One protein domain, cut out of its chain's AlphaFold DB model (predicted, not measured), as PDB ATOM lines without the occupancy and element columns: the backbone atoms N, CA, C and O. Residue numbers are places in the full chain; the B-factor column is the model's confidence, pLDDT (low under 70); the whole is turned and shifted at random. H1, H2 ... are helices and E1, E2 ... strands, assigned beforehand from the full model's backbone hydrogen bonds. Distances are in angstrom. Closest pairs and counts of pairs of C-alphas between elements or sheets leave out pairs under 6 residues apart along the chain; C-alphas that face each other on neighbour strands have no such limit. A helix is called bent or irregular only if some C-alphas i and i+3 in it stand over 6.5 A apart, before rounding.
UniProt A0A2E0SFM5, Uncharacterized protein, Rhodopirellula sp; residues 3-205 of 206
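What this domain is: This is residues 3 to 205 of the 206 residues of an uncharacterized protein of Rhodopirellula sp (UniProt A0A2E0SFM5). A strongly twisted sheet of six parallel strands, in the order E4 E3 E2 E1 E5 E6, makes the core, with helices over both faces. It forms three layers, H2, H3 and H4 on one face and H5, H6 and H8 on the other; H4 is by edge strand E4 and H8 by edge strand E6. The 203 printed residues include eight named helices and six named strands, in the order H1 E1 H2 E2 H3 E3 H4 E4 H5 E5 H6 E6 H7 H8, of mixed class. The whole is compact, with a radius of gyration of the C-alphas of 16.2 A and spans of 50 by 41 by 37 A.

How they stand to each other: H1, residues 6 to 12, only grazes the sheet, with residues 6 to 9. E1, residues 18 to 23, H2, residues 33 to 43, and E2, residues 52 to 56, form a strand-helix-strand unit, two parallel neighbour strands with a helix between, its crossover right-handed; N 54 and O 19 are within hydrogen-bond range at 2.9 A. E2, H3, residues 67 to 77, and E3, residues 82 to 88, form another right-handed unit, with N 84 and O 53 at 2.9 A. H3 runs along the strands at a height over the sheet of 8.6 A. H2 and H3 touch at a steep tilt of 58 degrees, the same way, their closest C-alphas those of Ile 40 and Ile 74, 6.4 A apart. E3, H4, residues 89 to 97, and E4, residues 108 to 112, form a third right-handed unit, with N 110 and O 85 at 2.9 A. H5, residues 131 to 142, is on the opposite face from H3, over E3 at a height over the sheet of 8.5 A. E5, residues 147 to 151, is the parallel neighbour of E1, with N 149 and O 20 at 2.9 A. E5, H6, residues 155 to 166, and E6, residues 171 to 174, form the fourth right-handed unit, with N 172 and O 148 at 2.8 A. H6 is on the same face as H5, at a height over the sheet of 10.1 A. H7, residues 194 to 198, is not on the sheet; it touches H8, residues 200 to 205, only at the corner, and only just, with 3 pairs of C-alphas within 8 A. H6 touches H8 with residues 155 to 158 alone, the closest C-alphas being those of Asn 155 and Pro 200, 5.7 A apart. Every O i to N i+4 pair is within hydrogen-bond range in H2, H3, H6 and H7, against 2 of 3 in H1, 4 of 5 in H4, 7 of 8 in H5 and 0 of 2 in H8, where 2 of 3 O i to N i+3 pairs are.

Where its parts are: H1 begins at C-alpha 6, (13.503, 5.640, -45.442). E3 is 19.7 A long, H5 17.7 A and H6 16.9 A. H8 ends at C-alpha 205, (-21.220, 8.272, -44.331); it is only just irregular, C-alphas 200 and 203 being 6.7 A apart.

The domain as a whole: The two C-alphas farthest apart, of Lys 11 and Lys 191, are 50.4 A apart. The printed part has no cut. The long links are E4 to H5, residues 113 to 130, and E6 to H7, residues 175 to 193. The mean pLDDT of the printed part is 91.0; residue 57 and residues 90 to 100 are under 70.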
ATOM      1  N   GLU A   3      15.461   8.014 -34.751       87.69
ATOM      2  CA  GLU A   3      15.252   8.408 -36.143       87.69
ATOM      3  C   GLU A   3      15.629   7.253 -37.079       87.69
ATOM      4  O   GLU A   3      16.549   6.473 -36.805       87.69
ATOM      5  N   ILE A   4      14.884   7.098 -38.172       92.94
ATOM      6  CA  ILE A   4      15.121   6.051 -39.161       92.94
ATOM      7  C   ILE A   4      15.069   6.622 -40.572       92.94
ATOM      8  O   ILE A   4      14.098   7.244 -40.986       92.94
ATOM      9  N   GLU A   5      16.102   6.338 -41.359       93.69
ATOM     10  CA  GLU A   5      16.096   6.661 -42.782       93.69
ATOM     11  C   GLU A   5      15.099   5.786 -43.556       93.69
ATOM     12  O   GLU A   5      14.985   4.577 -43.317       93.69
ATOM     13  N   LEU A   6      14.472   6.348 -44.595       93.69
ATOM     14  CA  LEU A   6      13.503   5.640 -45.442       93.69
ATOM     15  C   LEU A   6      14.038   4.303 -45.988       93.69
ATOM     16  O   LEU A   6      13.304   3.315 -46.055       93.69
ATOM     17  N   LYS A   7      15.325   4.238 -46.361       94.88
ATOM     18  CA  LYS A   7      15.955   3.013 -46.888       94.88
ATOM     19  C   LYS A   7      15.999   1.886 -45.848       94.88
ATOM     20  O   LYS A   7      15.839   0.718 -46.201       94.88
ATOM     21  N   HIS A   8      16.203   2.232 -44.578       96.44
ATOM     22  CA  HIS A   8      16.221   1.286 -43.467       96.44
ATOM     23  C   HIS A   8      14.802   0.909 -43.063       96.44
ATOM     24  O   HIS A   8      14.526  -0.277 -42.884       96.44
ATOM     25  N   LEU A   9      13.880   1.874 -43.045       96.62
ATOM     26  CA  LEU A   9      12.472   1.611 -42.774       96.62
ATOM     27  C   LEU A   9      11.878   0.608 -43.772       96.62
ATOM     28  O   LEU A   9      11.257  -0.367 -43.362       96.62
ATOM     29  N   LYS A  10      12.139   0.774 -45.075       96.31
ATOM     30  CA  LYS A  10      11.683  -0.168 -46.116       96.31
ATOM     31  C   LYS A  10      12.155  -1.607 -45.872       96.31
ATOM     32  O   LYS A  10      11.452  -2.546 -46.224       96.31
ATOM     33  N   LYS A  11      13.338  -1.810 -45.286       96.25
ATOM     34  CA  LYS A  11      13.813  -3.152 -44.901       96.25
ATOM     35  C   LYS A  11      13.136  -3.636 -43.619       96.25
ATOM     36  O   LYS A  11      12.754  -4.796 -43.544       96.25
ATOM     37  N   TYR A  12      12.979  -2.736 -42.653       95.88
ATOM     38  CA  TYR A  12      12.454  -3.005 -41.318       95.88
ATOM     39  C   TYR A  12      10.998  -3.482 -41.299       95.88
ATOM     40  O   TYR A  12      10.637  -4.329 -40.486       95.88
ATOM     41  N   ILE A  13      10.161  -2.939 -42.184       96.38
ATOM     42  CA  ILE A  13       8.716  -3.210 -42.192       96.38
ATOM     43  C   ILE A  13       8.353  -4.554 -42.827       96.38
ATOM     44  O   ILE A  13       7.206  -4.980 -42.734       96.38
ATOM     45  N   LYS A  14       9.299  -5.211 -43.509       95.31
ATOM     46  CA  LYS A  14       9.031  -6.467 -44.211       95.31
ATOM     47  C   LYS A  14       8.561  -7.536 -43.231       95.31
ATOM     48  O   LYS A  14       9.164  -7.718 -42.178       95.31
ATOM     49  N   ASN A  15       7.527  -8.276 -43.624       91.44
ATOM     50  CA  ASN A  15       6.914  -9.358 -42.852       91.44
ATOM     51  C   ASN A  15       6.256  -8.909 -41.536       91.44
ATOM     52  O   ASN A  15       5.975  -9.748 -40.682       91.44
ATOM     53  N   LYS A  16       5.997  -7.609 -41.362       95.25
ATOM     54  CA  LYS A  16       5.215  -7.087 -40.239       95.25
ATOM     55  C   LYS A  16       3.812  -6.723 -40.703       95.25
ATOM     56  O   LYS A  16       3.625  -6.238 -41.818       95.25
ATOM     57  N   SER A  17       2.830  -6.911 -39.831       97.56
ATOM     58  CA  SER A  17       1.505  -6.337 -40.042       97.56
ATOM     59  C   SER A  17       1.591  -4.825 -39.916       97.56
ATOM     60  O   SER A  17       2.053  -4.310 -38.897       97.56
ATOM     61  N   THR A  18       1.173  -4.116 -40.959       98.12
ATOM     62  CA  THR A  18       1.244  -2.658 -41.027       98.12
ATOM     63  C   THR A  18      -0.152  -2.060 -41.153       98.12
ATOM     64  O   THR A  18      -1.008  -2.563 -41.887       98.12
ATOM     65  N   TYR A  19      -0.366  -0.955 -40.450       98.50
ATOM     66  CA  TYR A  19      -1.606  -0.186 -40.465       98.50
ATOM     67  C   TYR A  19      -1.297   1.300 -40.627       98.50
ATOM     68  O   TYR A  19      -0.232   1.771 -40.219       98.50
ATOM     69  N   LEU A  20      -2.239   2.044 -41.200       97.94
ATOM     70  CA  LEU A  20      -2.145   3.494 -41.360       97.94
ATOM     71  C   LEU A  20      -3.349   4.159 -40.700       97.94
ATOM     72  O   LEU A  20      -4.472   3.668 -40.824       97.94
ATOM     73  N   ILE A  21      -3.127   5.267 -40.000       97.50
ATOM     74  CA  ILE A  21      -4.210   6.021 -39.366       97.50
ATOM     75  C   ILE A  21      -4.165   7.474 -39.831       97.50
ATOM     76  O   ILE A  21      -3.146   8.158 -39.718       97.50
ATOM     77  N   PHE A  22      -5.306   7.937 -40.331       95.50
ATOM     78  CA  PHE A  22      -5.588   9.329 -40.650       95.50
ATOM     79  C   PHE A  22      -6.641   9.890 -39.694       95.50
ATOM     80  O   PHE A  22      -7.461   9.153 -39.138       95.50
ATOM     81  N   GLY A  23      -6.653  11.207 -39.530       93.12
ATOM     82  CA  GLY A  23      -7.672  11.885 -38.746       93.12
ATOM     83  C   GLY A  23      -7.448  13.387 -38.658       93.12
ATOM     84  O   GLY A  23      -6.588  13.942 -39.343       93.12
ATOM     85  N   ASN A  24      -8.236  14.023 -37.797       91.31
ATOM     86  CA  ASN A  24      -8.231  15.461 -37.581       91.31
ATOM     87  C   ASN A  24      -6.891  15.937 -37.021       91.31
ATOM     88  O   ASN A  24      -6.363  15.376 -36.053       91.31
ATOM     89  N   SER A  25      -6.393  17.022 -37.604       87.00
ATOM     90  CA  SER A  25      -5.216  17.710 -37.097       87.00
ATOM     91  C   SER A  25      -5.562  18.637 -35.929       87.00
ATOM     92  O   SER A  25      -6.725  18.770 -35.526       87.00
ATOM     93  N   HIS A  26      -4.561  19.343 -35.414       84.69
ATOM     94  CA  HIS A  26      -4.729  20.437 -34.456       84.69
ATOM     95  C   HIS A  26      -5.674  21.568 -34.921       84.69
ATOM     96  O   HIS A  26      -6.144  22.319 -34.066       84.69
ATOM     97  N   LEU A  27      -5.971  21.697 -36.224       85.56
ATOM     98  CA  LEU A  27      -6.902  22.705 -36.763       85.56
ATOM     99  C   LEU A  27      -8.376  22.304 -36.623       85.56
ATOM    100  O   LEU A  27      -9.238  23.159 -36.437       85.56
ATOM    101  N   ASP A  28      -8.687  21.014 -36.717       86.44
ATOM    102  CA  ASP A  28     -10.064  20.521 -36.611       86.44
ATOM    103  C   ASP A  28     -10.377  20.065 -35.183       86.44
ATOM    104  O   ASP A  28     -11.424  20.421 -34.626       86.44
ATOM    105  N   GLN A  29      -9.444  19.302 -34.594       91.31
ATOM    106  CA  GLN A  29      -9.550  18.614 -33.303       91.31
ATOM    107  C   GLN A  29     -10.824  17.768 -33.177       91.31
ATOM    108  O   GLN A  29     -11.681  17.735 -34.056       91.31
ATOM    109  N   TYR A  30     -10.972  17.038 -32.081       94.50
ATOM    110  CA  TYR A  30     -12.155  16.233 -31.800       94.50
ATOM    111  C   TYR A  30     -12.993  16.858 -30.692       94.50
ATOM    112  O   TYR A  30     -12.485  17.369 -29.697       94.50
ATOM    113  N   SER A  31     -14.311  16.785 -30.848       93.75
ATOM    114  CA  SER A  31     -15.257  17.376 -29.894       93.75
ATOM    115  C   SER A  31     -15.540  16.503 -28.663       93.75
ATOM    116  O   SER A  31     -16.040  17.012 -27.662       93.75
ATOM    117  N   SER A  32     -15.249  15.195 -28.716       92.94
ATOM    118  CA  SER A  32     -15.651  14.232 -27.682       92.94
ATOM    119  C   SER A  32     -14.561  13.201 -27.376       92.94
ATOM    120  O   SER A  32     -14.372  12.226 -28.104       92.94
ATOM    121  N   ILE A  33     -13.897  13.361 -26.227       92.75
ATOM    122  CA  ILE A  33     -12.918  12.387 -25.708       92.75
ATOM    123  C   ILE A  33     -13.579  11.027 -25.428       92.75
ATOM    124  O   ILE A  33     -12.970   9.977 -25.635       92.75
ATOM    125  N   LYS A  34     -14.835  11.021 -24.964       93.44
ATOM    126  CA  LYS A  34     -15.569   9.780 -24.670       93.44
ATOM    127  C   LYS A  34     -15.800   8.959 -25.938       93.44
ATOM    128  O   LYS A  34     -15.558   7.756 -25.943       93.44
ATOM    129  N   GLU A  35     -16.253   9.612 -27.003       92.94
ATOM    130  CA  GLU A  35     -16.500   8.969 -28.295       92.94
ATOM    131  C   GLU A  35     -15.198   8.471 -28.928       92.94
ATOM    132  O   GLU A  35     -15.131   7.326 -29.376       92.94
ATOM    133  N   LEU A  36     -14.136   9.279 -28.862       93.88
ATOM    134  CA  LEU A  36     -12.790   8.874 -29.259       93.88
ATOM    135  C   LEU A  36     -12.337   7.607 -28.534       93.88
ATOM    136  O   LEU A  36     -11.979   6.626 -29.178       93.88
ATOM    137  N   ASN A  37     -12.388   7.597 -27.201       94.31
ATOM    138  CA  ASN A  37     -11.937   6.459 -26.399       94.31
ATOM    139  C   ASN A  37     -12.718   5.176 -26.691       94.31
ATOM    140  O   ASN A  37     -12.130   4.093 -26.677       94.31
ATOM    141  N   ASN A  38     -14.018   5.285 -26.971       94.81
ATOM    142  CA  ASN A  38     -14.829   4.140 -27.373       94.81
ATOM    143  C   ASN A  38     -14.357   3.573 -28.715       94.81
ATOM    144  O   ASN A  38     -14.109   2.372 -28.806       94.81
ATOM    145  N   ASN A  39     -14.161   4.429 -29.719       95.50
ATOM    146  CA  ASN A  39     -13.658   4.009 -31.027       95.50
ATOM    147  C   ASN A  39     -12.248   3.415 -30.930       95.50
ATOM    148  O   ASN A  39     -12.013   2.323 -31.437       95.50
ATOM    149  N   ILE A  40     -11.342   4.064 -30.192       96.06
ATOM    150  CA  ILE A  40      -9.981   3.575 -29.930       96.06
ATOM    151  C   ILE A  40     -10.017   2.191 -29.280       96.06
ATOM    152  O   ILE A  40      -9.284   1.298 -29.694       96.06
ATOM    153  N   LYS A  41     -10.877   1.984 -28.276       95.38
ATOM    154  CA  LYS A  41     -11.025   0.681 -27.612       95.38
ATOM    155  C   LYS A  41     -11.495  -0.402 -28.583       95.38
ATOM    156  O   LYS A  41     -11.045  -1.539 -28.455       95.38
ATOM    157  N   THR A  42     -12.399  -0.068 -29.498       93.50
ATOM    158  CA  THR A  42     -12.888  -0.998 -30.521       93.50
ATOM    159  C   THR A  42     -11.765  -1.361 -31.485       93.50
ATOM    160  O   THR A  42     -11.378  -2.524 -31.519       93.50
ATOM    161  N   ILE A  43     -11.154  -0.378 -32.154       95.31
ATOM    162  CA  ILE A  43     -10.134  -0.641 -33.181       95.31
ATOM    163  C   ILE A  43      -8.836  -1.236 -32.628       95.31
ATOM    164  O   ILE A  43      -8.130  -1.950 -33.327       95.31
ATOM    165  N   SER A  44      -8.518  -1.003 -31.347       95.25
ATOM    166  CA  SER A  44      -7.313  -1.572 -30.724       95.25
ATOM    167  C   SER A  44      -7.327  -3.103 -30.690       95.25
ATOM    168  O   SER A  44      -6.282  -3.714 -30.467       95.25
ATOM    169  N   LYS A  45      -8.501  -3.723 -30.866       94.19
ATOM    170  CA  LYS A  45      -8.668  -5.179 -30.944       94.19
ATOM    171  C   LYS A  45      -8.391  -5.736 -32.340       94.19
ATOM    172  O   LYS A  45      -8.107  -6.922 -32.447       94.19
ATOM    173  N   ASP A  46      -8.446  -4.894 -33.366       94.44
ATOM    174  CA  ASP A  46      -8.294  -5.293 -34.769       94.44
ATOM    175  C   ASP A  46      -6.816  -5.338 -35.198       94.44
ATOM    176  O   ASP A  46      -6.471  -5.871 -36.255       94.44
ATOM    177  N   PHE A  47      -5.924  -4.765 -34.384       96.94
ATOM    178  CA  PHE A  47      -4.487  -4.796 -34.625       96.94
ATOM    179  C   PHE A  47      -3.872  -6.124 -34.191       96.94
ATOM    180  O   PHE A  47      -3.983  -6.517 -33.024       96.94
ATOM    181  N   ASP A  48      -3.130  -6.754 -35.099       96.62
ATOM    182  CA  ASP A  48      -2.312  -7.920 -34.780       96.62
ATOM    183  C   ASP A  48      -1.265  -7.595 -33.706       96.62
ATOM    184  O   ASP A  48      -0.835  -6.447 -33.545       96.62
ATOM    185  N   ASN A  49      -0.821  -8.630 -32.995       94.12
ATOM    186  CA  ASN A  49       0.305  -8.525 -32.071       94.12
ATOM    187  C   ASN A  49       1.592  -8.142 -32.814       94.12
ATOM    188  O   ASN A  49       1.826  -8.612 -33.930       94.12
ATOM    189  N   ASN A  50       2.453  -7.348 -32.169       88.81
ATOM    190  CA  ASN A  50       3.752  -6.921 -32.714       88.81
ATOM    191  C   ASN A  50       3.646  -6.237 -34.095       88.81
ATOM    192  O   ASN A  50       4.481  -6.447 -34.982       88.81
ATOM    193  N   SER A  51       2.584  -5.459 -34.306       97.25
ATOM    194  CA  SER A  51       2.332  -4.734 -35.554       97.25
ATOM    195  C   SER A  51       2.936  -3.329 -35.547       97.25
ATOM    196  O   SER A  51       3.403  -2.835 -34.522       97.25
ATOM    197  N   ILE A  52       2.941  -2.682 -36.714       98.25
ATOM    198  CA  ILE A  52       3.365  -1.291 -36.888       98.25
ATOM    199  C   ILE A  52       2.156  -0.431 -37.251       98.25
ATOM    200  O   ILE A  52       1.425  -0.749 -38.193       98.25
ATOM    201  N   ILE A  53       2.014   0.704 -36.574       98.19
ATOM    202  CA  ILE A  53       1.101   1.781 -36.958       98.19
ATOM    203  C   ILE A  53       1.901   2.974 -37.477       98.19
ATOM    204  O   ILE A  53       2.789   3.496 -36.800       98.19
ATOM    205  N   PHE A  54       1.527   3.435 -38.667       97.62
ATOM    206  CA  PHE A  54       1.974   4.697 -39.240       97.62
ATOM    207  C   PHE A  54       0.939   5.796 -39.007       97.62
ATOM    208  O   PHE A  54      -0.267   5.563 -39.129       97.62
ATOM    209  N   TYR A  55       1.417   7.006 -38.727       94.06
ATOM    210  CA  TYR A  55       0.597   8.219 -38.691       94.06
ATOM    211  C   TYR A  55       1.452   9.463 -38.985       94.06
ATOM    212  O   TYR A  55       2.680   9.368 -39.082       94.06
ATOM    213  N   PHE A  56       0.804  10.624 -39.118       87.19
ATOM    214  CA  PHE A  56       1.461  11.878 -39.495       87.19
ATOM    215  C   PHE A  56       1.458  12.919 -38.369       87.19
ATOM    216  O   PHE A  56       0.394  13.380 -37.961       87.19
ATOM    217  N   GLY A  57       2.669  13.302 -37.952       66.50
ATOM    218  CA  GLY A  57       3.117  14.625 -37.485       66.50
ATOM    219  C   GLY A  57       2.540  15.259 -36.215       66.50
ATOM    220  O   GLY A  57       3.267  15.978 -35.536       66.50
ATOM    221  N   ASP A  58       1.278  15.030 -35.870       78.00
ATOM    222  CA  ASP A  58       0.659  15.764 -34.764       78.00
ATOM    223  C   ASP A  58       1.012  15.136 -33.406       78.00
ATOM    224  O   ASP A  58       0.789  13.950 -33.147       78.00
ATOM    225  N   ILE A  59       1.558  15.971 -32.522       78.94
ATOM    226  CA  ILE A  59       1.830  15.681 -31.107       78.94
ATOM    227  C   ILE A  59       0.497  15.532 -30.367       78.94
ATOM    228  O   ILE A  59      -0.459  16.239 -30.695       78.94
ATOM    229  N   PRO A  60       0.394  14.642 -29.365       81.50
ATOM    230  CA  PRO A  60      -0.858  14.437 -28.659       81.50
ATOM    231  C   PRO A  60      -1.186  15.661 -27.810       81.50
ATOM    232  O   PRO A  60      -0.385  16.081 -26.979       81.50
ATOM    233  N   ASP A  61      -2.405  16.164 -27.953       81.75
ATOM    234  CA  ASP A  61      -2.955  17.189 -27.073       81.75
ATOM    235  C   ASP A  61      -4.137  16.596 -26.291       81.75
ATOM    236  O   ASP A  61      -5.066  16.032 -26.867       81.75
ATOM    237  N   LYS A  62      -4.070  16.640 -24.956       76.50
ATOM    238  CA  LYS A  62      -5.116  16.076 -24.085       76.50
ATOM    239  C   LYS A  62      -6.304  17.014 -23.906       76.50
ATOM    240  O   LYS A  62      -7.420  16.533 -23.717       76.50
ATOM    241  N   GLU A  63      -6.069  18.320 -23.924       82.38
ATOM    242  CA  GLU A  63      -7.120  19.331 -23.776       82.38
ATOM    243  C   GLU A  63      -7.877  19.507 -25.095       82.38
ATOM    244  O   GLU A  63      -9.083  19.771 -25.122       82.38
ATOM    245  N   ASN A  64      -7.161  19.297 -26.196       85.75
ATOM    246  CA  ASN A  64      -7.592  19.551 -27.556       85.75
ATOM    247  C   ASN A  64      -7.279  18.336 -28.448       85.75
ATOM    248  O   ASN A  64      -6.409  18.405 -29.316       85.75
ATOM    249  N   PRO A  65      -7.967  17.198 -28.239       89.94
ATOM    250  CA  PRO A  65      -7.602  15.924 -28.848       89.94
ATOM    251  C   PRO A  65      -7.528  16.010 -30.373       89.94
ATOM    252  O   PRO A  65      -8.477  16.431 -31.030       89.94
ATOM    253  N   ASN A  66      -6.405  15.556 -30.920       91.81
ATOM    254  CA  ASN A  66      -6.090  15.459 -32.345       91.81
ATOM    255  C   ASN A  66      -5.676  14.016 -32.697       91.81
ATOM    256  O   ASN A  66      -5.798  13.101 -31.874       91.81
ATOM    257  N   ILE A  67      -5.183  13.784 -33.913       92.62
ATOM    258  CA  ILE A  67      -4.707  12.456 -34.318       92.62
ATOM    259  C   ILE A  67      -3.588  11.929 -33.405       92.62
ATOM    260  O   ILE A  67      -3.611  10.757 -33.036       92.62
ATOM    261  N   GLY A  68      -2.681  12.786 -32.928       92.50
ATOM    262  CA  GLY A  68      -1.651  12.411 -31.957       92.50
ATOM    263  C   GLY A  68      -2.234  11.820 -30.671       92.50
ATOM    264  O   GLY A  68      -1.739  10.808 -30.168       92.50
ATOM    265  N   PHE A  69      -3.332  12.395 -30.163       93.38
ATOM    266  CA  PHE A  69      -4.040  11.864 -28.996       93.38
ATOM    267  C   PHE A  69      -4.501  10.423 -29.243       93.38
ATOM    268  O   PHE A  69      -4.224   9.554 -28.415       93.38
ATOM    269  N   ILE A  70      -5.121  10.140 -30.393       94.69
ATOM    270  CA  ILE A  70      -5.576   8.790 -30.767       94.69
ATOM    271  C   ILE A  70      -4.419   7.793 -30.707       94.69
ATOM    272  O   ILE A  70      -4.535   6.758 -30.045       94.69
ATOM    273  N   ILE A  71      -3.296   8.118 -31.345       95.44
ATOM    274  CA  ILE A  71      -2.138   7.220 -31.411       95.44
ATOM    275  C   ILE A  71      -1.557   6.964 -30.021       95.44
ATOM    276  O   ILE A  71      -1.308   5.810 -29.665       95.44
ATOM    277  N   SER A  72      -1.434   8.007 -29.194       94.69
ATOM    278  CA  SER A  72      -0.959   7.864 -27.813       94.69
ATOM    279  C   SER A  72      -1.851   6.926 -26.990       94.69
ATOM    280  O   SER A  72      -1.362   6.096 -26.220       94.69
ATOM    281  N   GLN A  73      -3.172   7.005 -27.185       95.69
ATOM    282  CA  GLN A  73      -4.126   6.154 -26.485       95.69
ATOM    283  C   GLN A  73      -4.071   4.709 -26.984       95.69
ATOM    284  O   GLN A  73      -4.156   3.798 -26.161       95.69
ATOM    285  N   ILE A  74      -3.878   4.475 -28.286       96.38
ATOM    286  CA  ILE A  74      -3.652   3.125 -28.824       96.38
ATOM    287  C   ILE A  74      -2.387   2.526 -28.197       96.38
ATOM    288  O   ILE A  74      -2.468   1.461 -27.587       96.38
ATOM    289  N   LYS A  75      -1.251   3.234 -28.248       95.69
ATOM    290  CA  LYS A  75       0.025   2.756 -27.684       95.69
ATOM    291  C   LYS A  75      -0.063   2.474 -26.184       95.69
ATOM    292  O   LYS A  75       0.486   1.482 -25.717       95.69
ATOM    293  N   SER A  76      -0.803   3.290 -25.429       95.00
ATOM    294  CA  SER A  76      -1.019   3.053 -23.991       95.00
ATOM    295  C   SER A  76      -1.779   1.752 -23.690       95.00
ATOM    296  O   SER A  76      -1.594   1.161 -22.630       95.00
ATOM    297  N   ARG A  77      -2.633   1.297 -24.617       95.50
ATOM    298  CA  ARG A  77      -3.434   0.066 -24.494       95.50
ATOM    299  C   ARG A  77      -2.735  -1.152 -25.092       95.50
ATOM    300  O   ARG A  77      -3.031  -2.274 -24.696       95.50
ATOM    301  N   ARG A  78      -1.867  -0.921 -26.073       95.62
ATOM    302  CA  ARG A  78      -1.176  -1.920 -26.887       95.62
ATOM    303  C   ARG A  78       0.296  -1.541 -26.980       95.62
ATOM    304  O   ARG A  78       0.755  -0.986 -27.976       95.62
ATOM    305  N   ASN A  79       1.026  -1.795 -25.895       94.56
ATOM    306  CA  ASN A  79       2.456  -1.493 -25.815       94.56
ATOM    307  C   ASN A  79       3.302  -2.356 -26.770       94.56
ATOM    308  O   ASN A  79       4.426  -1.974 -27.089       94.56
ATOM    309  N   ASP A  80       2.745  -3.475 -27.236       95.44
ATOM    310  CA  ASP A  80       3.312  -4.381 -28.231       95.44
ATOM    311  C   ASP A  80       3.299  -3.810 -29.657       95.44
ATOM    312  O   ASP A  80       4.035  -4.289 -30.515       95.44
ATOM    313  N   ILE A  81       2.478  -2.792 -29.923       97.12
ATOM    314  CA  ILE A  81       2.429  -2.130 -31.227       97.12
ATOM    315  C   ILE A  81       3.547  -1.101 -31.308       97.12
ATOM    316  O   ILE A  81       3.697  -0.253 -30.426       97.12
ATOM    317  N   GLU A  82       4.297  -1.135 -32.399       96.75
ATOM    318  CA  GLU A  82       5.285  -0.118 -32.724       96.75
ATOM    319  C   GLU A  82       4.640   1.066 -33.447       96.75
ATOM    320  O   GLU A  82       3.880   0.902 -34.405       96.75
ATOM    321  N   ILE A  83       4.989   2.276 -33.030       96.88
ATOM    322  CA  ILE A  83       4.519   3.516 -33.632       96.88
ATOM    323  C   ILE A  83       5.638   4.153 -34.443       96.88
ATOM    324  O   ILE A  83       6.711   4.467 -33.918       96.88
ATOM    325  N   ILE A  84       5.355   4.397 -35.721       95.75
ATOM    326  CA  ILE A  84       6.252   5.117 -36.622       95.75
ATOM    327  C   ILE A  84       5.565   6.402 -37.072       95.75
ATOM    328  O   ILE A  84       4.614   6.383 -37.855       95.75
ATOM    329  N   CYS A  85       6.067   7.529 -36.574       93.38
ATOM    330  CA  CYS A  85       5.626   8.845 -37.011       93.38
ATOM    331  C   CYS A  85       6.344   9.210 -38.312       93.38
ATOM    332  O   CYS A  85       7.576   9.195 -38.368       93.38
ATOM    333  N   ILE A  86       5.581   9.546 -39.351       91.75
ATOM    334  CA  ILE A  86       6.114  10.117 -40.589       91.75
ATOM    335  C   ILE A  86       5.852  11.619 -40.548       91.75
ATOM    336  O   ILE A  86       4.701  12.060 -40.555       91.75
ATOM    337  N   GLY A  87       6.919  12.399 -40.501       88.12
ATOM    338  CA  GLY A  87       6.858  13.850 -40.467       88.12
ATOM    339  C   GLY A  87       7.609  14.481 -41.629       88.12
ATOM    340  O   GLY A  87       8.265  13.809 -42.424       88.12
ATOM    341  N   LEU A  88       7.481  15.795 -41.737       86.38
ATOM    342  CA  LEU A  88       8.238  16.605 -42.680       86.38
ATOM    343  C   LEU A  88       9.395  17.281 -41.948       86.38
ATOM    344  O   LEU A  88       9.234  17.638 -40.786       86.38
ATOM    345  N   ASP A  89      10.523  17.493 -42.621       76.81
ATOM    346  CA  ASP A  89      11.702  18.117 -41.993       76.81
ATOM    347  C   ASP A  89      11.399  19.533 -41.451       76.81
ATOM    348  O   ASP A  89      11.938  19.941 -40.434       76.81
ATOM    349  N   ASP A  90      10.460  20.263 -42.066       69.06
ATOM    350  CA  ASP A  90      10.009  21.579 -41.575       69.06
ATOM    351  C   ASP A  90       9.228  21.498 -40.241       69.06
ATOM    352  O   ASP A  90       9.146  22.472 -39.488       69.06
ATOM    353  N   TYR A  91       8.673  20.328 -39.915       63.91
ATOM    354  CA  TYR A  91       8.067  20.054 -38.616       63.91
ATOM    355  C   TYR A  91       9.109  19.706 -37.545       63.91
ATOM    356  O   TYR A  91       8.896  20.092 -36.398       63.91
ATOM    357  N   ASP A  92      10.225  19.054 -37.889       60.88
ATOM    358  CA  ASP A  92      11.354  18.803 -36.967       60.88
ATOM    359  C   ASP A  92      11.911  20.129 -36.422       60.88
ATOM    360  O   ASP A  92      12.006  20.327 -35.207       60.88
ATOM    361  N   ASP A  93      12.074  21.125 -37.300       57.22
ATOM    362  CA  ASP A  93      12.440  22.491 -36.905       57.22
ATOM    363  C   ASP A  93      11.469  23.075 -35.868       57.22
ATOM    364  O   ASP A  93      11.865  23.852 -35.003       57.22
ATOM    365  N   THR A  94      10.185  22.711 -35.905       60.50
ATOM    366  CA  THR A  94       9.203  23.184 -34.918       60.50
ATOM    367  C   THR A  94       9.392  22.523 -33.554       60.50
ATOM    368  O   THR A  94       9.221  23.201 -32.539       60.50
ATOM    369  N   PHE A  95       9.753  21.238 -33.500       63.03
ATOM    370  CA  PHE A  95      10.089  20.563 -32.241       63.03
ATOM    371  C   PHE A  95      11.345  21.171 -31.620       63.03
ATOM    372  O   PHE A  95      11.328  21.545 -30.445       63.03
ATOM    373  N   ILE A  96      12.389  21.349 -32.433       61.72
ATOM    374  CA  ILE A  96      13.673  21.916 -32.012       61.72
ATOM    375  C   ILE A  96      13.490  23.367 -31.551       61.72
ATOM    376  O   ILE A  96      13.844  23.709 -30.425       61.72
ATOM    377  N   ASN A  97      12.863  24.220 -32.367       57.12
ATOM    378  CA  ASN A  97      12.714  25.646 -32.055       57.12
ATOM    379  C   ASN A  97      11.782  25.916 -30.866       57.12
ATOM    380  O   ASN A  97      11.905  26.954 -30.217       57.12
ATOM    381  N   LYS A  98      10.841  25.010 -30.568       62.56
ATOM    382  CA  LYS A  98       9.938  25.133 -29.410       62.56
ATOM    383  C   LYS A  98      10.420  24.365 -28.175       62.56
ATOM    384  O   LYS A  98       9.695  24.363 -27.182       62.56
ATOM    385  N   ASN A  99      11.599  23.732 -28.214       61.62
ATOM    386  CA  ASN A  99      12.082  22.816 -27.171       61.62
ATOM    387  C   ASN A  99      11.030  21.762 -26.778       61.62
ATOM    388  O   ASN A  99      10.889  21.416 -25.604       61.62
ATOM    389  N   ILE A 100      10.241  21.285 -27.743       66.81
ATOM    390  CA  ILE A 100       9.257  20.239 -27.476       66.81
ATOM    391  C   ILE A 100       9.997  18.910 -27.504       66.81
ATOM    392  O   ILE A 100      10.505  18.495 -28.544       66.81
ATOM    393  N   GLU A 101      10.046  18.232 -26.360       71.00
ATOM    394  CA  GLU A 101      10.569  16.874 -26.308       71.00
ATOM    395  C   GLU A 101       9.716  15.943 -27.168       71.00
ATOM    396  O   GLU A 101       8.479  15.952 -27.127       71.00
ATOM    397  N   TYR A 102      10.397  15.101 -27.937       75.31
ATOM    398  CA  TYR A 102       9.730  14.067 -28.700       75.31
ATOM    399  C   TYR A 102       8.949  13.120 -27.780       75.31
ATOM    400  O   TYR A 102       9.490  12.646 -26.775       75.31
ATOM    401  N   PRO A 103       7.690  12.785 -28.119       82.88
ATOM    402  CA  PRO A 103       6.904  11.891 -27.290       82.88
ATOM    403  C   PRO A 103       7.561  10.513 -27.146       82.88
ATOM    404  O   PRO A 103       7.790   9.807 -28.128       82.88
ATOM    405  N   ASN A 104       7.795  10.092 -25.902       85.69
ATOM    406  CA  ASN A 104       8.460   8.824 -25.572       85.69
ATOM    407  C   ASN A 104       7.706   7.557 -26.027       85.69
ATOM    408  O   ASN A 104       8.267   6.464 -26.000       85.69
ATOM    409  N   TRP A 105       6.444   7.697 -26.429       89.62
ATOM    410  CA  TRP A 105       5.607   6.617 -26.940       89.62
ATOM    411  C   TRP A 105       5.781   6.375 -28.446       89.62
ATOM    412  O   TRP A 105       5.240   5.396 -28.959       89.62
ATOM    413  N   ILE A 106       6.518   7.241 -29.149       91.88
ATOM    414  CA  ILE A 106       6.877   7.054 -30.557       91.88
ATOM    415  C   ILE A 106       8.169   6.241 -30.620       91.88
ATOM    416  O   ILE A 106       9.221   6.658 -30.132       91.88
ATOM    417  N   ASP A 107       8.101   5.069 -31.246       93.94
ATOM    418  CA  ASP A 107       9.249   4.169 -31.331       93.94
ATOM    419  C   ASP A 107      10.276   4.689 -32.350       93.94
ATOM    420  O   ASP A 107      11.491   4.654 -32.093       93.94
ATOM    421  N   LYS A 108       9.794   5.193 -33.499       93.75
ATOM    422  CA  LYS A 108      10.634   5.728 -34.583       93.75
ATOM    423  C   LYS A 108      10.038   6.954 -35.266       93.75
ATOM    424  O   LYS A 108       8.831   7.027 -35.489       93.75
ATOM    425  N   PHE A 109      10.923   7.851 -35.687       91.12
ATOM    426  CA  PHE A 109      10.591   8.990 -36.540       91.12
ATOM    427  C   PHE A 109      11.211   8.824 -37.919       91.12
ATOM    428  O   PHE A 109      12.392   8.491 -38.041       91.12
ATOM    429  N   LEU A 110      10.409   9.063 -38.949       91.81
ATOM    430  CA  LEU A 110      10.869   9.239 -40.316       91.81
ATOM    431  C   LEU A 110      10.576  10.682 -40.732       91.81
ATOM    432  O   LEU A 110       9.423  11.020 -41.000       91.81
ATOM    433  N   TRP A 111      11.624  11.494 -40.814       89.94
ATOM    434  CA  TRP A 111      11.559  12.850 -41.354       89.94
ATOM    435  C   TRP A 111      11.788  12.827 -42.863       89.94
ATOM    436  O   TRP A 111      12.637  12.088 -43.374       89.94
ATOM    437  N   ILE A 112      10.933  13.545 -43.589       87.81
ATOM    438  CA  ILE A 112      10.941  13.597 -45.045       87.81
ATOM    439  C   ILE A 112      11.023  15.040 -45.528       87.81
ATOM    440  O   ILE A 112      10.092  15.833 -45.367       87.81
ATOM    441  N   SER A 113      12.067  15.323 -46.302       85.81
ATOM    442  CA  SER A 113      12.136  16.538 -47.106       85.81
ATOM    443  C   SER A 113      11.086  16.506 -48.220       85.81
ATOM    444  O   SER A 113      11.170  15.721 -49.172       85.81
ATOM    445  N   CYS A 114      10.086  17.383 -48.135       80.69
ATOM    446  CA  CYS A 114       9.080  17.544 -49.180       80.69
ATOM    447  C   CYS A 114       9.292  18.851 -49.946       80.69
ATOM    448  O   CYS A 114       8.975  19.935 -49.453       80.69
ATOM    449  N   LYS A 115       9.782  18.714 -51.185       78.81
ATOM    450  CA  LYS A 115      10.037  19.822 -52.121       78.81
ATOM    451  C   LYS A 115       8.775  20.369 -52.801       78.81
ATOM    452  O   LYS A 115       8.861  21.344 -53.537       78.81
ATOM    453  N   THR A 116       7.622  19.723 -52.624       80.25
ATOM    454  CA  THR A 116       6.354  20.155 -53.223       80.25
ATOM    455  C   THR A 116       5.554  20.995 -52.233       80.25
ATOM    456  O   THR A 116       5.515  20.684 -51.046       80.25
ATOM    457  N   ASN A 117       4.848  22.018 -52.726       83.25
ATOM    458  CA  ASN A 117       3.961  22.835 -51.884       83.25
ATOM    459  C   ASN A 117       2.806  22.006 -51.303       83.25
ATOM    460  O   ASN A 117       2.418  22.184 -50.153       83.25
ATOM    461  N   LYS A 118       2.287  21.049 -52.083       88.94
ATOM    462  CA  LYS A 118       1.312  20.070 -51.605       88.94
ATOM    463  C   LYS A 118       2.047  18.962 -50.849       88.94
ATOM    464  O   LYS A 118       2.729  18.138 -51.459       88.94
ATOM    465  N   LYS A 119       1.938  18.986 -49.519       88.75
ATOM    466  CA  LYS A 119       2.664  18.091 -48.603       88.75
ATOM    467  C   LYS A 119       2.026  16.703 -48.442       88.75
ATOM    468  O   LYS A 119       2.705  15.775 -48.013       88.75
ATOM    469  N   ARG A 120       0.747  16.559 -48.800       91.94
ATOM    470  CA  ARG A 120      -0.064  15.328 -48.778       91.94
ATOM    471  C   ARG A 120      -1.137  15.381 -49.870       91.94
ATOM    472  O   ARG A 120      -1.436  16.457 -50.378       91.94
ATOM    473  N   GLY A 121      -1.718  14.237 -50.195       93.19
ATOM    474  CA  GLY A 121      -2.742  14.037 -51.213       93.19
ATOM    475  C   GLY A 121      -2.167  13.651 -52.576       93.19
ATOM    476  O   GLY A 121      -1.016  13.212 -52.707       93.19
ATOM    477  N   VAL A 122      -2.979  13.836 -53.609       93.56
ATOM    478  CA  VAL A 122      -2.654  13.473 -54.995       93.56
ATOM    479  C   VAL A 122      -2.519  14.708 -55.881       93.56
ATOM    480  O   VAL A 122      -3.034  15.794 -55.596       93.56
ATOM    481  N   ASN A 123      -1.775  14.568 -56.970       92.06
ATOM    482  CA  ASN A 123      -1.706  15.578 -58.015       92.06
ATOM    483  C   ASN A 123      -3.031  15.610 -58.798       92.06
ATOM    484  O   ASN A 123      -3.413  14.596 -59.371       92.06
ATOM    485  N   SER A 124      -3.678  16.774 -58.895       85.81
ATOM    486  CA  SER A 124      -4.988  16.936 -59.550       85.81
ATOM    487  C   SER A 124      -5.029  16.488 -61.013       85.81
ATOM    488  O   SER A 124      -6.071  16.062 -61.493       85.81
ATOM    489  N   ASN A 125      -3.903  16.574 -61.727       86.75
ATOM    490  CA  ASN A 125      -3.853  16.310 -63.165       86.75
ATOM    491  C   ASN A 125      -3.469  14.862 -63.488       86.75
ATOM    492  O   ASN A 125      -3.756  14.376 -64.574       86.75
ATOM    493  N   SER A 126      -2.753  14.190 -62.585       89.69
ATOM    494  CA  SER A 126      -2.170  12.864 -62.845       89.69
ATOM    495  C   SER A 126      -2.565  11.795 -61.834       89.69
ATOM    496  O   SER A 126      -2.136  10.654 -61.980       89.69
ATOM    497  N   ASN A 127      -3.301  12.169 -60.786       86.94
ATOM    498  CA  ASN A 127      -3.635  11.336 -59.632       86.94
ATOM    499  C   ASN A 127      -2.417  10.689 -58.936       86.94
ATOM    500  O   ASN A 127      -2.538   9.760 -58.144       86.94
ATOM    501  N   LYS A 128      -1.197  11.165 -59.230       92.75
ATOM    502  CA  LYS A 128       0.028  10.635 -58.626       92.75
ATOM    503  C   LYS A 128       0.138  11.119 -57.178       92.75
ATOM    504  O   LYS A 128      -0.051  12.316 -56.945       92.75
ATOM    505  N   PRO A 129       0.505  10.250 -56.221       94.44
ATOM    506  CA  PRO A 129       0.637  10.644 -54.826       94.44
ATOM    507  C   PRO A 129       1.812  11.613 -54.635       94.44
ATOM    508  O   PRO A 129       2.869  11.466 -55.259       94.44
ATOM    509  N   LEU A 130       1.630  12.603 -53.759       92.81
ATOM    510  CA  LEU A 130       2.598  13.665 -53.466       92.81
ATOM    511  C   LEU A 130       2.989  13.682 -51.984       92.81
ATOM    512  O   LEU A 130       2.264  13.177 -51.130       92.81
ATOM    513  N   GLY A 131       4.155  14.263 -51.685       91.44
ATOM    514  CA  GLY A 131       4.662  14.427 -50.319       91.44
ATOM    515  C   GLY A 131       4.565  13.158 -49.469       91.44
ATOM    516  O   GLY A 131       5.005  12.092 -49.903       91.44
ATOM    517  N   LEU A 132       3.976  13.252 -48.277       92.56
ATOM    518  CA  LEU A 132       3.838  12.117 -47.358       92.56
ATOM    519  C   LEU A 132       2.945  11.002 -47.926       92.56
ATOM    520  O   LEU A 132       3.166   9.831 -47.621       92.56
ATOM    521  N   THR A 133       2.011  11.333 -48.825       94.81
ATOM    522  CA  THR A 133       1.171  10.339 -49.508       94.81
ATOM    523  C   THR A 133       1.988   9.434 -50.412       94.81
ATOM    524  O   THR A 133       1.799   8.218 -50.440       94.81
ATOM    525  N   LYS A 134       2.991  10.001 -51.091       94.81
ATOM    526  CA  LYS A 134       3.959   9.219 -51.867       94.81
ATOM    527  C   LYS A 134       4.755   8.270 -50.973       94.81
ATOM    528  O   LYS A 134       5.042   7.149 -51.386       94.81
ATOM    529  N   ILE A 135       5.107   8.706 -49.765       95.06
ATOM    530  CA  ILE A 135       5.897   7.902 -48.829       95.06
ATOM    531  C   ILE A 135       5.104   6.691 -48.361       95.06
ATOM    532  O   ILE A 135       5.586   5.570 -48.529       95.06
ATOM    533  N   TRP A 136       3.885   6.869 -47.846       95.88
ATOM    534  CA  TRP A 136       3.101   5.708 -47.417       95.88
ATOM    535  C   TRP A 136       2.735   4.805 -48.597       95.88
ATOM    536  O   TRP A 136       2.757   3.586 -48.447       95.88
ATOM    537  N   TYR A 137       2.510   5.358 -49.792       96.88
ATOM    538  CA  TYR A 137       2.335   4.562 -51.009       96.88
ATOM    539  C   TYR A 137       3.558   3.681 -51.312       96.88
ATOM    540  O   TYR A 137       3.428   2.500 -51.637       96.88
ATOM    541  N   GLU A 138       4.769   4.229 -51.192       96.31
ATOM    542  CA  GLU A 138       5.996   3.455 -51.362       96.31
ATOM    543  C   GLU A 138       6.175   2.380 -50.291       96.31
ATOM    544  O   GLU A 138       6.655   1.297 -50.623       96.31
ATOM    545  N   LEU A 139       5.787   2.645 -49.042       97.38
ATOM    546  CA  LEU A 139       5.814   1.646 -47.969       97.38
ATOM    547  C   LEU A 139       4.800   0.523 -48.232       97.38
ATOM    548  O   LEU A 139       5.170  -0.643 -48.128       97.38
ATOM    549  N   ASN A 140       3.588   0.856 -48.687       97.50
ATOM    550  CA  ASN A 140       2.549  -0.113 -49.051       97.50
ATOM    551  C   ASN A 140       3.000  -1.074 -50.163       97.50
ATOM    552  O   ASN A 140       2.697  -2.261 -50.124       97.50
ATOM    553  N   LYS A 141       3.773  -0.586 -51.144       97.25
ATOM    554  CA  LYS A 141       4.352  -1.445 -52.194       97.25
ATOM    555  C   LYS A 141       5.366  -2.462 -51.662       97.25
ATOM    556  O   LYS A 141       5.606  -3.467 -52.320       97.25
ATOM    557  N   ILE A 142       6.005  -2.177 -50.528       97.25
ATOM    558  CA  ILE A 142       6.995  -3.065 -49.907       97.25
ATOM    559  C   ILE A 142       6.329  -4.031 -48.929       97.25
ATOM    560  O   ILE A 142       6.654  -5.215 -48.928       97.25
ATOM    561  N   GLN A 143       5.417  -3.521 -48.106       97.06
ATOM    562  CA  GLN A 143       4.620  -4.282 -47.156       97.06
ATOM    563  C   GLN A 143       3.188  -3.725 -47.187       97.06
ATOM    564  O   GLN A 143       2.960  -2.650 -46.621       97.06
ATOM    565  N   PRO A 144       2.237  -4.421 -47.839       97.19
ATOM    566  CA  PRO A 144       0.865  -3.945 -47.967       97.19
ATOM    567  C   PRO A 144       0.218  -3.679 -46.613       97.19
ATOM    568  O   PRO A 144       0.301  -4.511 -45.704       97.19
ATOM    569  N   PHE A 145      -0.440  -2.528 -46.493       98.19
ATOM    570  CA  PHE A 145      -1.210  -2.190 -45.307       98.19
ATOM    571  C   PHE A 145      -2.403  -3.127 -45.184       98.19
ATOM    572  O   PHE A 145      -3.187  -3.282 -46.120       98.19
ATOM    573  N   LYS A 146      -2.569  -3.720 -44.000       97.88
ATOM    574  CA  LYS A 146      -3.742  -4.545 -43.710       97.88
ATOM    575  C   LYS A 146      -5.008  -3.713 -43.700       97.88
ATOM    576  O   LYS A 146      -6.043  -4.165 -44.180       97.88
ATOM    577  N   SER A 147      -4.956  -2.522 -43.108       98.12
ATOM    578  CA  SER A 147      -6.079  -1.587 -43.086       98.12
ATOM    579  C   SER A 147      -5.619  -0.149 -42.869       98.12
ATOM    580  O   SER A 147      -4.589   0.100 -42.235       98.12
ATOM    581  N   ILE A 148      -6.427   0.785 -43.363       98.19
ATOM    582  CA  ILE A 148      -6.327   2.217 -43.096       98.19
ATOM    583  C   ILE A 148      -7.541   2.637 -42.265       98.19
ATOM    584  O   ILE A 148      -8.675   2.363 -42.652       98.19
ATOM    585  N   TYR A 149      -7.315   3.313 -41.140       97.69
ATOM    586  CA  TYR A 149      -8.376   3.832 -40.272       97.69
ATOM    587  C   TYR A 149      -8.488   5.347 -40.417       97.69
ATOM    588  O   TYR A 149      -7.485   6.053 -40.316       97.69
ATOM    589  N   LEU A 150      -9.701   5.852 -40.643       96.38
ATOM    590  CA  LEU A 150      -9.976   7.279 -40.816       96.38
ATOM    591  C   LEU A 150     -10.857   7.779 -39.680       96.38
ATOM    592  O   LEU A 150     -12.050   7.495 -39.644       96.38
ATOM    593  N   PHE A 151     -10.274   8.558 -38.778       95.31
ATOM    594  CA  PHE A 151     -10.966   9.213 -37.672       95.31
ATOM    595  C   PHE A 151     -11.400  10.620 -38.088       95.31
ATOM    596  O   PHE A 151     -10.833  11.611 -37.622       95.31
ATOM    597  N   GLY A 152     -12.370  10.711 -38.996       93.00
ATOM    598  CA  GLY A 152     -12.689  11.969 -39.671       93.00
ATOM    599  C   GLY A 152     -11.546  12.446 -40.574       93.00
ATOM    600  O   GLY A 152     -10.752  11.642 -41.062       93.00
ATOM    601  N   GLY A 153     -11.477  13.755 -40.793       91.38
ATOM    602  CA  GLY A 153     -10.424  14.406 -41.564       91.38
ATOM    603  C   GLY A 153     -10.948  15.469 -42.523       91.38
ATOM    604  O   GLY A 153     -12.155  15.698 -42.659       91.38
ATOM    605  N   ASP A 154      -9.999  16.101 -43.197       91.50
ATOM    606  CA  ASP A 154     -10.183  17.178 -44.161       91.50
ATOM    607  C   ASP A 154     -10.272  16.669 -45.616       91.50
ATOM    608  O   ASP A 154     -10.352  15.469 -45.889       91.50
ATOM    609  N   ASN A 155     -10.235  17.600 -46.576       93.00
ATOM    610  CA  ASN A 155     -10.225  17.276 -48.005       93.00
ATOM    611  C   ASN A 155      -9.011  16.429 -48.413       93.00
ATOM    612  O   ASN A 155      -9.135  15.564 -49.272       93.00
ATOM    613  N   ILE A 156      -7.845  16.641 -47.792       93.31
ATOM    614  CA  ILE A 156      -6.644  15.844 -48.078       93.31
ATOM    615  C   ILE A 156      -6.864  14.398 -47.631       93.31
ATOM    616  O   ILE A 156      -6.529  13.466 -48.358       93.31
ATOM    617  N   THR A 157      -7.477  14.204 -46.466       94.25
ATOM    618  CA  THR A 157      -7.840  12.873 -45.967       94.25
ATOM    619  C   THR A 157      -8.822  12.170 -46.911       94.25
ATOM    620  O   THR A 157      -8.697  10.969 -47.148       94.25
ATOM    621  N   LEU A 158      -9.763  12.913 -47.498       94.69
ATOM    622  CA  LEU A 158     -10.694  12.392 -48.500       94.69
ATOM    623  C   LEU A 158      -9.986  11.992 -49.810       94.69
ATOM    624  O   LEU A 158     -10.274  10.932 -50.364       94.69
ATOM    625  N   GLU A 159      -9.019  12.780 -50.286       95.62
ATOM    626  CA  GLU A 159      -8.172  12.381 -51.422       95.62
ATOM    627  C   GLU A 159      -7.415  11.075 -51.130       95.62
ATOM    628  O   GLU A 159      -7.382  10.167 -51.961       95.62
ATOM    629  N   GLU A 160      -6.825  10.955 -49.939       96.00
ATOM    630  CA  GLU A 160      -6.086   9.756 -49.533       96.00
ATOM    631  C   GLU A 160      -6.997   8.535 -49.366       96.00
ATOM    632  O   GLU A 160      -6.574   7.420 -49.677       96.00
ATOM    633  N   TYR A 161      -8.250   8.732 -48.947       96.62
ATOM    634  CA  TYR A 161      -9.271   7.686 -48.936       96.62
ATOM    635  C   TYR A 161      -9.519   7.124 -50.338       96.62
ATOM    636  O   TYR A 161      -9.442   5.908 -50.530       96.62
ATOM    637  N   TYR A 162      -9.802   7.984 -51.319       96.31
ATOM    638  CA  TYR A 162     -10.085   7.530 -52.682       96.31
ATOM    639  C   TYR A 162      -8.864   6.857 -53.305       96.31
ATOM    640  O   TYR A 162      -8.985   5.771 -53.870       96.31
ATOM    641  N   PHE A 163      -7.675   7.423 -53.093       97.19
ATOM    642  CA  PHE A 163      -6.434   6.806 -53.546       97.19
ATOM    643  C   PHE A 163      -6.198   5.429 -52.896       97.19
ATOM    644  O   PHE A 163      -5.801   4.480 -53.567       97.19
ATOM    645  N   ALA A 164      -6.507   5.258 -51.608       97.25
ATOM    646  CA  ALA A 164      -6.448   3.949 -50.957       97.25
ATOM    647  C   ALA A 164      -7.451   2.938 -51.536       97.25
ATOM    648  O   ALA A 164      -7.124   1.753 -51.653       97.25
ATOM    649  N   LYS A 165      -8.652   3.391 -51.921       96.31
ATOM    650  CA  LYS A 165      -9.656   2.546 -52.584       96.31
ATOM    651  C   LYS A 165      -9.195   2.080 -53.959       96.31
ATOM    652  O   LYS A 165      -9.350   0.901 -54.257       96.31
ATOM    653  N   GLU A 166      -8.560   2.943 -54.749       95.88
ATOM    654  CA  GLU A 166      -7.947   2.551 -56.032       95.88
ATOM    655  C   GLU A 166      -6.878   1.462 -55.859       95.88
ATOM    656  O   GLU A 166      -6.723   0.583 -56.706       95.88
ATOM    657  N   LEU A 167      -6.162   1.482 -54.733       96.62
ATOM    658  CA  LEU A 167      -5.160   0.477 -54.377       96.62
ATOM    659  C   LEU A 167      -5.753  -0.796 -53.749       96.62
ATOM    660  O   LEU A 167      -4.992  -1.689 -53.380       96.62
ATOM    661  N   ASN A 168      -7.082  -0.897 -53.623       96.94
ATOM    662  CA  ASN A 168      -7.798  -1.993 -52.958       96.94
ATOM    663  C   ASN A 168      -7.340  -2.248 -51.512       96.94
ATOM    664  O   ASN A 168      -7.355  -3.382 -51.032       96.94
ATOM    665  N   ILE A 169      -6.924  -1.197 -50.803       97.62
ATOM    666  CA  ILE A 169      -6.571  -1.311 -49.388       97.62
ATOM    667  C   ILE A 169      -7.867  -1.301 -48.572       97.62
ATOM    668  O   ILE A 169      -8.776  -0.508 -48.838       97.62
ATOM    669  N   ASN A 170      -7.973  -2.184 -47.573       97.62
ATOM    670  CA  ASN A 170      -9.110  -2.142 -46.658       97.62
ATOM    671  C   ASN A 170      -9.108  -0.812 -45.897       97.62
ATOM    672  O   ASN A 170      -8.100  -0.430 -45.304       97.62
ATOM    673  N   THR A 171     -10.245  -0.128 -45.884       97.44
ATOM    674  CA  THR A 171     -10.347   1.216 -45.315       97.44
ATOM    675  C   THR A 171     -11.581   1.309 -44.440       97.44
ATOM    676  O   THR A 171     -12.693   1.098 -44.927       97.44
ATOM    677  N   ILE A 172     -11.368   1.636 -43.168       97.00
ATOM    678  CA  ILE A 172     -12.386   1.717 -42.123       97.00
ATOM    679  C   ILE A 172     -12.577   3.188 -41.764       97.00
ATOM    680  O   ILE A 172     -11.658   3.846 -41.271       97.00
ATOM    681  N   TYR A 173     -13.773   3.705 -42.027       96.56
ATOM    682  CA  TYR A 173     -14.140   5.081 -41.716       96.56
ATOM    683  C   TYR A 173     -14.892   5.161 -40.386       96.56
ATOM    684  O   TYR A 173     -15.827   4.404 -40.136       96.56
ATOM    685  N   LEU A 174     -14.468   6.093 -39.537       95.31
ATOM    686  CA  LEU A 174     -15.038   6.387 -38.231       95.31
ATOM    687  C   LEU A 174     -15.475   7.859 -38.234       95.31
ATOM    688  O   LEU A 174     -14.633   8.746 -38.041       95.31
ATOM    689  N   PRO A 175     -16.766   8.147 -38.479       93.94
ATOM    690  CA  PRO A 175     -17.260   9.516 -38.531       93.94
ATOM    691  C   PRO A 175     -17.207  10.131 -37.133       93.94
ATOM    692  O   PRO A 175     -18.004   9.791 -36.261       93.94
ATOM    693  N   LEU A 176     -16.262  11.045 -36.917       93.81
ATOM    694  CA  LEU A 176     -16.102  11.748 -35.650       93.81
ATOM    695  C   LEU A 176     -16.338  13.237 -35.807       93.81
ATOM    696  O   LEU A 176     -15.880  13.871 -36.755       93.81
ATOM    697  N   LYS A 177     -17.017  13.809 -34.815       94.81
ATOM    698  CA  LYS A 177     -17.309  15.235 -34.800       94.81
ATOM    699  C   LYS A 177     -16.065  16.040 -34.444       94.81
ATOM    700  O   LYS A 177     -15.493  15.857 -33.360       94.81
ATOM    701  N   ARG A 178     -15.702  16.979 -35.312       94.62
ATOM    702  CA  ARG A 178     -14.636  17.951 -35.083       94.62
ATOM    703  C   ARG A 178     -15.072  19.075 -34.141       94.62
ATOM    704  O   ARG A 178     -16.265  19.283 -33.910       94.62
ATOM    705  N   LYS A 179     -14.104  19.759 -33.531       94.38
ATOM    706  CA  LYS A 179     -14.352  20.859 -32.581       94.38
ATOM    707  C   LYS A 179     -14.530  22.196 -33.304       94.38
ATOM    708  O   LYS A 179     -15.396  22.987 -32.914       94.38
ATOM    709  N   TYR A 180     -13.755  22.417 -34.361       94.50
ATOM    710  CA  TYR A 180     -13.758  23.642 -35.164       94.50
ATOM    711  C   TYR A 180     -14.281  23.407 -36.582       94.50
ATOM    712  O   TYR A 180     -14.358  22.273 -37.044       94.50
ATOM    713  N   LEU A 181     -14.625  24.479 -37.299       90.81
ATOM    714  CA  LEU A 181     -15.065  24.419 -38.700       90.81
ATOM    715  C   LEU A 181     -13.916  24.206 -39.714       90.81
ATOM    716  O   LEU A 181     -14.151  24.289 -40.919       90.81
ATOM    717  N   GLY A 182     -12.711  23.860 -39.247       86.12
ATOM    718  CA  GLY A 182     -11.508  23.635 -40.064       86.12
ATOM    719  C   GLY A 182     -10.539  24.809 -40.121       86.12
ATOM    720  O   GLY A 182      -9.561  24.767 -40.858       86.12
ATOM    721  N   ASP A 183     -10.795  25.849 -39.335       88.50
ATOM    722  CA  ASP A 183      -9.990  27.068 -39.236       88.50
ATOM    723  C   ASP A 183      -9.232  27.184 -37.899       88.50
ATOM    724  O   ASP A 183      -8.658  28.232 -37.603       88.50
ATOM    725  N   GLY A 184      -9.277  26.151 -37.048       88.12
ATOM    726  CA  GLY A 184      -8.664  26.150 -35.715       88.12
ATOM    727  C   GLY A 184      -9.304  27.091 -34.693       88.12
ATOM    728  O   GLY A 184      -8.826  27.156 -33.562       88.12
ATOM    729  N   THR A 185     -10.353  27.836 -35.053       91.62
ATOM    730  CA  THR A 185     -10.827  28.975 -34.247       91.62
ATOM    731  C   THR A 185     -12.346  29.030 -34.106       91.62
ATOM    732  O   THR A 185     -12.855  29.263 -33.004       91.62
ATOM    733  N   THR A 186     -13.108  28.752 -35.162       93.88
ATOM    734  CA  THR A 186     -14.571  28.831 -35.135       93.88
ATOM    735  C   THR A 186     -15.182  27.543 -34.598       93.88
ATOM    736  O   THR A 186     -15.252  26.524 -35.286       93.88
ATOM    737  N   LEU A 187     -15.676  27.592 -33.358       95.44
ATOM    738  CA  LEU A 187     -16.312  26.454 -32.688       95.44
ATOM    739  C   LEU A 187     -17.594  25.981 -33.383       95.44
ATOM    740  O   LEU A 187     -18.480  26.768 -33.742       95.44
ATOM    741  N   ILE A 188     -17.757  24.661 -33.447       94.88
ATOM    742  CA  ILE A 188     -18.994  24.035 -33.900       94.88
ATOM    743  C   ILE A 188     -20.097  24.171 -32.849       94.88
ATOM    744  O   ILE A 188     -19.941  23.839 -31.676       94.88
ATOM    745  N   LYS A 189     -21.266  24.638 -33.297       94.50
ATOM    746  CA  LYS A 189     -22.475  24.827 -32.496       94.50
ATOM    747  C   LYS A 189     -23.502  23.742 -32.817       94.50
ATOM    748  O   LYS A 189     -23.503  23.166 -33.902       94.50
ATOM    749  N   LYS A 190     -24.454  23.527 -31.901       92.31
ATOM    750  CA  LYS A 190     -25.532  22.528 -32.057       92.31
ATOM    751  C   LYS A 190     -26.322  22.673 -33.368       92.31
ATOM    752  O   LYS A 190     -26.707  21.659 -33.940       92.31
ATOM    753  N   LYS A 191     -26.511  23.917 -33.831       95.31
ATOM    754  CA  LYS A 191     -27.259  24.272 -35.049       95.31
ATOM    755  C   LYS A 191     -26.556  23.942 -36.370       95.31
ATOM    756  O   LYS A 191     -27.189  24.044 -37.409       95.31
ATOM    757  N   HIS A 192     -25.263  23.620 -36.346       96.19
ATOM    758  CA  HIS A 192     -24.545  23.246 -37.563       96.19
ATOM    759  C   HIS A 192     -25.022  21.888 -38.087       96.19
ATOM    760  O   HIS A 192     -25.459  21.036 -37.301       96.19
ATOM    761  N   SER A 193     -24.934  21.694 -39.402       95.62
ATOM    762  CA  SER A 193     -25.264  20.424 -40.054       95.62
ATOM    763  C   SER A 193     -24.304  19.312 -39.621       95.62
ATOM    764  O   SER A 193     -23.235  19.575 -39.062       95.62
ATOM    765  N   ASP A 194     -24.674  18.054 -39.862       93.88
ATOM    766  CA  ASP A 194     -23.782  16.926 -39.572       93.88
ATOM    767  C   ASP A 194     -22.540  16.927 -40.471       93.88
ATOM    768  O   ASP A 194     -21.443  16.665 -39.980       93.88
ATOM    769  N   GLU A 195     -22.680  17.373 -41.722       94.50
ATOM    770  CA  GLU A 195     -21.556  17.666 -42.616       94.50
ATOM    771  C   GLU A 195     -20.580  18.665 -41.989       94.50
ATOM    772  O   GLU A 195     -19.382  18.418 -41.922       94.50
ATOM    773  N   GLN A 196     -21.076  19.773 -41.432       94.50
ATOM    774  CA  GLN A 196     -20.215  20.746 -40.757       94.50
ATOM    775  C   GLN A 196     -19.570  20.165 -39.495       94.50
ATOM    776  O   GLN A 196     -18.408  20.468 -39.204       94.50
ATOM    777  N   LYS A 197     -20.322  19.347 -38.746       95.19
ATOM    778  CA  LYS A 197     -19.876  18.723 -37.496       95.19
ATOM    779  C   LYS A 197     -18.800  17.671 -37.717       95.19
ATOM    780  O   LYS A 197     -17.954  17.541 -36.846       95.19
ATOM    781  N   ILE A 198     -18.837  16.923 -38.813       94.50
ATOM    782  CA  ILE A 198     -17.864  15.865 -39.130       94.50
ATOM    783  C   ILE A 198     -16.734  16.404 -40.017       94.50
ATOM    784  O   ILE A 198     -15.581  16.022 -39.847       94.50
ATOM    785  N   GLY A 199     -17.043  17.357 -40.893       94.12
ATOM    786  CA  GLY A 199     -16.124  17.906 -41.879       94.12
ATOM    787  C   GLY A 199     -16.241  17.210 -43.239       94.12
ATOM    788  O   GLY A 199     -17.176  16.438 -43.465       94.12
ATOM    789  N   PRO A 200     -15.290  17.468 -44.153       94.44
ATOM    790  CA  PRO A 200     -15.359  17.001 -45.541       94.44
ATOM    791  C   PRO A 200     -15.550  15.493 -45.719       94.44
ATOM    792  O   PRO A 200     -16.177  15.051 -46.676       94.44
ATOM    793  N   THR A 201     -15.049  14.689 -44.781       95.56
ATOM    794  CA  THR A 201     -15.192  13.228 -44.830       95.56
ATOM    795  C   THR A 201     -16.619  12.732 -44.577       95.56
ATOM    796  O   THR A 201     -16.871  11.547 -44.776       95.56
ATOM    797  N   PHE A 202     -17.573  13.599 -44.206       96.00
ATOM    798  CA  PHE A 202     -18.985  13.235 -44.021       96.00
ATOM    799  C   PHE A 202     -19.599  12.522 -45.232       96.00
ATOM    800  O   PHE A 202     -20.434  11.641 -45.052       96.00
ATOM    801  N   ILE A 203     -19.144  12.845 -46.447       95.56
ATOM    802  CA  ILE A 203     -19.582  12.199 -47.696       95.56
ATOM    803  C   ILE A 203     -19.335  10.681 -47.722       95.56
ATOM    804  O   ILE A 203     -19.927   9.962 -48.513       95.56
ATOM    805  N   LEU A 204     -18.462  10.168 -46.853       93.12
ATOM    806  CA  LEU A 204     -18.207   8.734 -46.718       93.12
ATOM    807  C   LEU A 204     -19.256   8.019 -45.849       93.12
ATOM    808  O   LEU A 204     -19.216   6.796 -45.736       93.12
ATOM    809  N   ASN A 205     -20.153   8.771 -45.202       85.50
ATOM    810  CA  ASN A 205     -21.220   8.272 -44.331       85.50
ATOM    811  C   ASN A 205     -22.603   8.247 -45.009       85.50
ATOM    812  O   ASN A 205     -23.594   7.925 -44.354       85.50
TER     813      ASN A 205